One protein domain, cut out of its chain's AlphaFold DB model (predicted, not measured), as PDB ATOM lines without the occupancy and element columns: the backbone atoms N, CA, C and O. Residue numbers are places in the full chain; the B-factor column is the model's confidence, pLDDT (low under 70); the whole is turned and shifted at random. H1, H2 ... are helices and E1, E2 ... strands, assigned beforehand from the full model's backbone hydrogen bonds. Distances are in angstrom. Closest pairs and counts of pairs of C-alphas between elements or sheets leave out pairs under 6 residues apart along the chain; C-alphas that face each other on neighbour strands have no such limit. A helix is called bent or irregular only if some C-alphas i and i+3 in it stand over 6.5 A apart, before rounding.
ATOM      1  N   SER A 155     -16.922  36.541 116.006       72.38
ATOM      2  CA  SER A 155     -16.783  36.851 117.435       72.38
ATOM      3  C   SER A 155     -15.301  36.860 117.832       72.38
ATOM      4  O   SER A 155     -14.511  36.090 117.279       72.38
ATOM      5  N   ALA A 156     -14.922  37.677 118.818       75.94
ATOM      6  CA  ALA A 156     -13.566  37.703 119.378       75.94
ATOM      7  C   ALA A 156     -13.055  36.293 119.742       75.94
ATOM      8  O   ALA A 156     -11.947  35.899 119.378       75.94
ATOM      9  N   LEU A 157     -13.905  35.491 120.387       77.62
ATOM     10  CA  LEU A 157     -13.602  34.117 120.784       77.62
ATOM     11  C   LEU A 157     -13.420  33.182 119.573       77.62
ATOM     12  O   LEU A 157     -12.571  32.291 119.610       77.62
ATOM     13  N   THR A 158     -14.143  33.413 118.471       76.50
ATOM     14  CA  THR A 158     -13.924  32.703 117.202       76.50
ATOM     15  C   THR A 158     -12.605  33.128 116.550       76.50
ATOM     16  O   THR A 158     -11.834  32.249 116.172       76.50
ATOM     17  N   LYS A 159     -12.285  34.435 116.485       77.12
ATOM     18  CA  LYS A 159     -10.991  34.935 115.964       77.12
ATOM     19  C   LYS A 159      -9.816  34.303 116.723       77.12
ATOM     20  O   LYS A 159      -8.905  33.756 116.106       77.12
ATOM     21  N   ILE A 160      -9.879  34.291 118.059       81.19
ATOM     22  CA  ILE A 160      -8.851  33.713 118.943       81.19
ATOM     23  C   ILE A 160      -8.693  32.194 118.739       81.19
ATOM     24  O   ILE A 160      -7.567  31.701 118.745       81.19
ATOM     25  N   LYS A 161      -9.783  31.442 118.521       80.31
ATOM     26  CA  LYS A 161      -9.721  29.990 118.245       80.31
ATOM     27  C   LYS A 161      -9.268  29.652 116.816       80.31
ATOM     28  O   LYS A 161      -8.701  28.581 116.604       80.31
ATOM     29  N   LEU A 162      -9.536  30.524 115.843       77.44
ATOM     30  CA  LEU A 162      -9.306  30.269 114.417       77.44
ATOM     31  C   LEU A 162      -7.915  30.724 113.944       77.44
ATOM     32  O   LEU A 162      -7.269  29.999 113.185       77.44
ATOM     33  N   ALA A 163      -7.411  31.858 114.440       80.50
ATOM     34  CA  ALA A 163      -6.129  32.420 114.010       80.50
ATOM     35  C   ALA A 163      -4.902  31.497 114.241       80.50
ATOM     36  O   ALA A 163      -4.022  31.450 113.379       80.50
ATOM     37  N   PRO A 164      -4.815  30.688 115.318       82.12
ATOM     38  CA  PRO A 164      -3.753  29.686 115.445       82.12
ATOM     39  C   PRO A 164      -3.875  28.543 114.428       82.12
ATOM     40  O   PRO A 164      -2.864  28.022 113.964       82.12
ATOM     41  N   ARG A 165      -5.106  28.159 114.058       80.50
ATOM     42  CA  ARG A 165      -5.386  27.015 113.171       80.50
ATOM     43  C   ARG A 165      -5.056  27.320 111.711       80.50
ATOM     44  O   ARG A 165      -4.438  26.492 111.051       80.50
ATOM     45  N   LEU A 166      -5.418  28.511 111.230       74.25
ATOM     46  CA  LEU A 166      -5.138  28.949 109.857       74.25
ATOM     47  C   LEU A 166      -3.729  29.560 109.682       74.25
ATOM     48  O   LEU A 166      -3.342  29.893 108.566       74.25
ATOM     49  N   ASN A 167      -2.916  29.661 110.746       79.31
ATOM     50  CA  ASN A 167      -1.600  30.316 110.695       79.31
ATOM     51  C   ASN A 167      -0.644  29.707 109.653       79.31
ATOM     52  O   ASN A 167       0.122  30.432 109.029       79.31
ATOM     53  N   LYS A 168      -0.708  28.386 109.425       70.88
ATOM     54  CA  LYS A 168       0.108  27.718 108.394       70.88
ATOM     55  C   LYS A 168      -0.279  28.102 106.958       70.88
ATOM     56  O   LYS A 168       0.550  27.958 106.072       70.88
ATOM     57  N   TRP A 169      -1.506  28.572 106.722       72.06
ATOM     58  CA  TRP A 169      -2.003  28.927 105.383       72.06
ATOM     59  C   TRP A 169      -1.647  30.360 104.969       72.06
ATOM     60  O   TRP A 169      -1.622  30.662 103.784       72.06
ATOM     61  N   MET A 170      -1.350  31.239 105.931       70.19
ATOM     62  CA  MET A 170      -1.038  32.651 105.667       70.19
ATOM     63  C   MET A 170       0.414  32.901 105.232       70.19
ATOM     64  O   MET A 170       0.744  34.011 104.822       70.19
ATOM     65  N   GLY A 171       1.287  31.896 105.326       71.75
ATOM     66  CA  GLY A 171       2.708  32.025 105.003       71.75
ATOM     67  C   GLY A 171       3.517  32.832 106.029       71.75
ATOM     68  O   GLY A 171       2.999  33.360 107.013       71.75
ATOM     69  N   LEU A 172       4.833  32.905 105.806       81.56
ATOM     70  CA  LEU A 172       5.780  33.489 106.763       81.56
ATOM     71  C   LEU A 172       5.668  35.015 106.881       81.56
ATOM     72  O   LEU A 172       5.910  35.553 107.959       81.56
ATOM     73  N   ASN A 173       5.246  35.708 105.818       79.19
ATOM     74  CA  ASN A 173       5.185  37.176 105.753       79.19
ATOM     75  C   ASN A 173       4.149  37.784 106.717       79.19
ATOM     76  O   ASN A 173       4.204  38.976 107.022       79.19
ATOM     77  N   TYR A 174       3.231  36.965 107.236       83.94
ATOM     78  CA  TYR A 174       2.201  37.366 108.185       83.94
ATOM     79  C   TYR A 174       2.444  36.765 109.578       83.94
ATOM     80  O   TYR A 174       3.151  35.768 109.768       83.94
ATOM     81  N   ARG A 175       1.840  37.390 110.590       87.06
ATOM     82  CA  ARG A 175       1.767  36.888 111.967       87.06
ATOM     83  C   ARG A 175       0.339  36.950 112.489       87.06
ATOM     84  O   ARG A 175      -0.432  37.810 112.078       87.06
ATOM     85  N   ILE A 176       0.006  36.079 113.443       86.44
ATOM     86  CA  ILE A 176      -1.234  36.192 114.222       86.44
ATOM     87  C   ILE A 176      -1.230  37.535 114.971       86.44
ATOM     88  O   ILE A 176      -0.202  37.945 115.526       86.44
ATOM     89  N   ALA A 177      -2.381  38.200 115.013       84.00
ATOM     90  CA  ALA A 177      -2.559  39.416 115.795       84.00
ATOM     91  C   ALA A 177      -2.459  39.169 117.326       84.00
ATOM     92  O   ALA A 177      -2.464  38.042 117.847       84.00
ATOM     93  N   SER A 178      -2.310  40.244 118.089       86.06
ATOM     94  CA  SER A 178      -2.304  40.249 119.549       86.06
ATOM     95  C   SER A 178      -3.671  39.827 120.105       86.06
ATOM     96  O   SER A 178      -4.693  39.901 119.421       86.06
ATOM     97  N   LYS A 179      -3.727  39.396 121.374       83.62
ATOM     98  CA  LYS A 179      -5.016  39.083 122.018       83.62
ATOM     99  C   LYS A 179      -5.927  40.321 122.058       83.62
ATOM    100  O   LYS A 179      -7.115  40.169 121.801       83.62
ATOM    101  N   LYS A 180      -5.359  41.517 122.289       79.69
ATOM    102  CA  LYS A 180      -6.044  42.826 122.261       79.69
ATOM    103  C   LYS A 180      -6.722  43.044 120.903       79.69
ATOM    104  O   LYS A 180      -7.946  43.120 120.836       79.69
ATOM    105  N   THR A 181      -5.958  42.987 119.817       79.50
ATOM    106  CA  THR A 181      -6.443  43.188 118.440       79.50
ATOM    107  C   THR A 181      -7.450  42.116 117.997       79.50
ATOM    108  O   THR A 181      -8.465  42.440 117.387       79.50
ATOM    109  N   LEU A 182      -7.253  40.842 118.365       79.06
ATOM    110  CA  LEU A 182      -8.243  39.780 118.120       79.06
ATOM    111  C   LEU A 182      -9.523  39.957 118.960       79.06
ATOM    112  O   LEU A 182     -10.595  39.528 118.532       79.06
ATOM    113  N   SER A 183      -9.427  40.573 120.143       76.12
ATOM    114  CA  SER A 183     -10.570  40.830 121.026       76.12
ATOM    115  C   SER A 183     -11.423  42.036 120.631       76.12
ATOM    116  O   SER A 183     -12.532  42.160 121.141       76.12
ATOM    117  N   LEU A 184     -10.967  42.867 119.683       70.56
ATOM    118  CA  LEU A 184     -11.729  43.997 119.145       70.56
ATOM    119  C   LEU A 184     -13.077  43.522 118.569       70.56
ATOM    120  O   LEU A 184     -13.163  42.982 117.456       70.56
ATOM    121  N   ALA A 185     -14.140  43.749 119.346       53.81
ATOM    122  CA  ALA A 185     -15.532  43.378 119.081       53.81
ATOM    123  C   ALA A 185     -16.226  44.356 118.109       53.81
ATOM    124  O   ALA A 185     -17.379  44.740 118.278       53.81
ATOM    125  N   VAL A 186     -15.485  44.797 117.096       52.53
ATOM    126  CA  VAL A 186     -15.781  46.023 116.358       52.53
ATOM    127  C   VAL A 186     -16.633  45.760 115.111       52.53
ATOM    128  O   VAL A 186     -16.499  44.735 114.436       52.53
ATOM    129  N   GLY A 187     -17.530  46.699 114.805       47.75
ATOM    130  CA  GLY A 187     -18.617  46.543 113.841       47.75
ATOM    131  C   GLY A 187     -18.202  46.131 112.424       47.75
ATOM    132  O   GLY A 187     -17.640  46.914 111.673       47.75
ATOM    133  N   ASN A 188     -18.598  44.917 112.023       44.38
ATOM    134  CA  ASN A 188     -18.793  44.460 110.633       44.38
ATOM    135  C   ASN A 188     -17.610  44.505 109.638       44.38
ATOM    136  O   ASN A 188     -17.783  44.013 108.525       44.38
ATOM    137  N   GLN A 189     -16.441  45.056 109.974       47.59
ATOM    138  CA  GLN A 189     -15.386  45.310 108.979       47.59
ATOM    139  C   GLN A 189     -14.044  44.618 109.302       47.59
ATOM    140  O   GLN A 189     -13.384  44.122 108.390       47.59
ATOM    141  N   CYS A 190     -13.672  44.455 110.578       51.12
ATOM    142  CA  CYS A 190     -12.433  43.775 110.981       51.12
ATOM    143  C   CYS A 190     -12.638  42.290 111.340       51.12
ATOM    144  O   CYS A 190     -12.882  41.920 112.494       51.12
ATOM    145  N   ASN A 191     -12.422  41.415 110.352       61.41
ATOM    146  CA  ASN A 191     -12.125  39.987 110.560       61.41
ATOM    147  C   ASN A 191     -10.611  39.705 110.539       61.41
ATOM    148  O   ASN A 191     -10.182  38.595 110.223       61.41
ATOM    149  N   VAL A 192      -9.794  40.719 110.834       70.81
ATOM    150  CA  VAL A 192      -8.338  40.664 110.698       70.81
ATOM    151  C   VAL A 192      -7.765  39.806 111.823       70.81
ATOM    152  O   VAL A 192      -7.703  40.202 112.984       70.81
ATOM    153  N   MET A 193      -7.387  38.584 111.458       80.00
ATOM    154  CA  MET A 193      -6.703  37.629 112.332       80.00
ATOM    155  C   MET A 193      -5.175  37.689 112.184       80.00
ATOM    156  O   MET A 193      -4.452  37.154 113.028       80.00
ATOM    157  N   TYR A 194      -4.700  38.345 111.121       82.75
ATOM    158  CA  TYR A 194      -3.312  38.339 110.673       82.75
ATOM    159  C   TYR A 194      -2.847  39.725 110.263       82.75
ATOM    160  O   TYR A 194      -3.584  40.458 109.612       82.75
ATOM    161  N   LEU A 195      -1.601  40.034 110.602       82.69
ATOM    162  CA  LEU A 195      -0.940  41.298 110.305       82.69
ATOM    163  C   LEU A 195       0.347  41.031 109.522       82.69
ATOM    164  O   LEU A 195       1.031  40.036 109.784       82.69
ATOM    165  N   SER A 196       0.670  41.903 108.564       84.06
ATOM    166  CA  SER A 196       1.960  41.870 107.862       84.06
ATOM    167  C   SER A 196       3.101  42.084 108.858       84.06
ATOM    168  O   SER A 196       3.032  42.986 109.691       84.06
ATOM    169  N   ARG A 197       4.162  41.275 108.776       86.31
ATOM    170  CA  ARG A 197       5.372  41.458 109.599       86.31
ATOM    171  C   ARG A 197       6.212  42.650 109.160       86.31
ATOM    172  O   ARG A 197       6.919  43.200 109.992       86.31
ATOM    173  N   GLN A 198       6.131  43.026 107.885       86.50
ATOM    174  CA  GLN A 198       6.822  44.194 107.338       86.50
ATOM    175  C   GLN A 198       6.257  45.484 107.941       86.50
ATOM    176  O   GLN A 198       7.017  46.335 108.376       86.50
ATOM    177  N   VAL A 199       4.926  45.582 108.018       83.25
ATOM    178  CA  VAL A 199       4.223  46.776 108.514       83.25
ATOM    179  C   VAL A 199       4.125  46.773 110.041       83.25
ATOM    180  O   VAL A 199       4.519  47.726 110.695       83.25
ATOM    181  N   TYR A 200       3.643  45.677 110.636       83.38
ATOM    182  CA  TYR A 200       3.320  45.620 112.069       83.38
ATOM    183  C   TYR A 200       4.378  44.881 112.904       83.38
ATOM    184  O   TYR A 200       4.113  44.534 114.058       83.38
ATOM    185  N   GLY A 201       5.558  44.589 112.352       83.75
ATOM    186  CA  GLY A 201       6.712  44.058 113.088       83.75
ATOM    187  C   GLY A 201       6.442  42.794 113.921       83.75
ATOM    188  O   GLY A 201       5.760  41.853 113.495       83.75
ATOM    189  N   LYS A 202       6.995  42.767 115.142       80.94
ATOM    190  CA  LYS A 202       6.783  41.711 116.155       80.94
ATOM    191  C   LYS A 202       5.397  41.841 116.817       80.94
ATOM    192  O   LYS A 202       4.692  42.823 116.626       80.94
ATOM    193  N   ARG A 203       4.962  40.812 117.554       78.88
ATOM    194  CA  ARG A 203       3.616  40.748 118.159       78.88
ATOM    195  C   ARG A 203       3.457  41.761 119.295       78.88
ATOM    196  O   ARG A 203       4.269  41.734 120.210       78.88
ATOM    197  N   GLY A 204       2.372  42.540 119.289       72.00
ATOM    198  CA  GLY A 204       2.120  43.549 120.322       72.00
ATOM    199  C   GLY A 204       3.015  44.782 120.200       72.00
ATOM    200  O   GLY A 204       3.283  45.418 121.207       72.00
TER     201      GLY A 204
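What this domain is: This is residues 155 to 204 of the 335 residues of an uncharacterized protein of Botrytis elliptica (UniProt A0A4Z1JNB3). Near the middle lies a tiny ribbon of two short antiparallel strands, E1 and E2, with the longest helix, H1, passing on one side of it. The short helices H2 and H3 come at opposite ends of the ribbon, H2 soon after E1 and H3 directly after E2, and the stretch from residue 184 to 193 makes a wide loop from H2 back to E2. The printed part has 50 residues, with three named helices and two named strands in the order H1, E1, H2, E2, H3, and the class is mixed, helices and strands. It is compact, with a radius of gyration of the C-alphas of 10.4 A, and rounded, with spans of 27 by 20 by 17 A.

Where its parts are: Begin with the sheet: find C-alpha 174 at (2.201, 37.366, 108.185), where strand E1, residues 174 to 176, begins. Its partner E2 is residues 194 to 196. Each is short, 7.0 A for E1 and 6.9 A for E2 from first to last C-alpha. Now go to C-alpha 156 at (-13.566, 37.703, 119.378); from there helix H1, residues 156 to 166, runs 15.4 A. H1 is irregular, but only just: C-alphas 161 and 164 are 6.6 A apart. Helix H2 is residues 179 to 183, 5.9 A long. Helix H3, residues 197 to 200, is 5.3 A long and ends at C-alpha 200, (3.320, 45.620, 112.069).

How they stand to each other: Look first across E1 and E2, which are antiparallel neighbours with 143 degrees between their directions. The C-alphas of Arg 175 and Leu 195 face each other at 5.4 A. N 175 and O 195 are within hydrogen-bond range at 2.9 A, and so are N 195 and O 175, also at 2.9 A. Moving outward, the closest C-alphas of H1 and E1 are those of Ala 163 and Ile 176, 6.2 A apart; those of H1 and E2 are Ala 163 and Tyr 194, 7.4 A apart. H1 and H2 touch, and their closest C-alphas, those of Ala 156 and Ser 183, are 4.6 A apart. H3 is apart from both H1 and H2; its closest approach to E1 is between the C-alphas of Arg 197 and Tyr 174, 5.4 A. In H2 every O i to N i+4 pair is within hydrogen-bond range, in H1 5 of 7 are, and H3 is too short for such a pair, its one O i to N i+3 pair being out of range.

The domain as a whole: Look for the two C-alphas farthest apart at Leu 172 and Gly 187, 28.6 A. Read on from 155 to 204 and you will meet no cut in the printed part. The links from E1 to H2 and from E2 to H3 are tight; those from H1 to E1 and from H2 to E2 are short, with 7 and 10 residues between. In the B-factor column the mean pLDDT of the printed part is 75.4, and residues 185 to 191, between H2 and E2, are under 70.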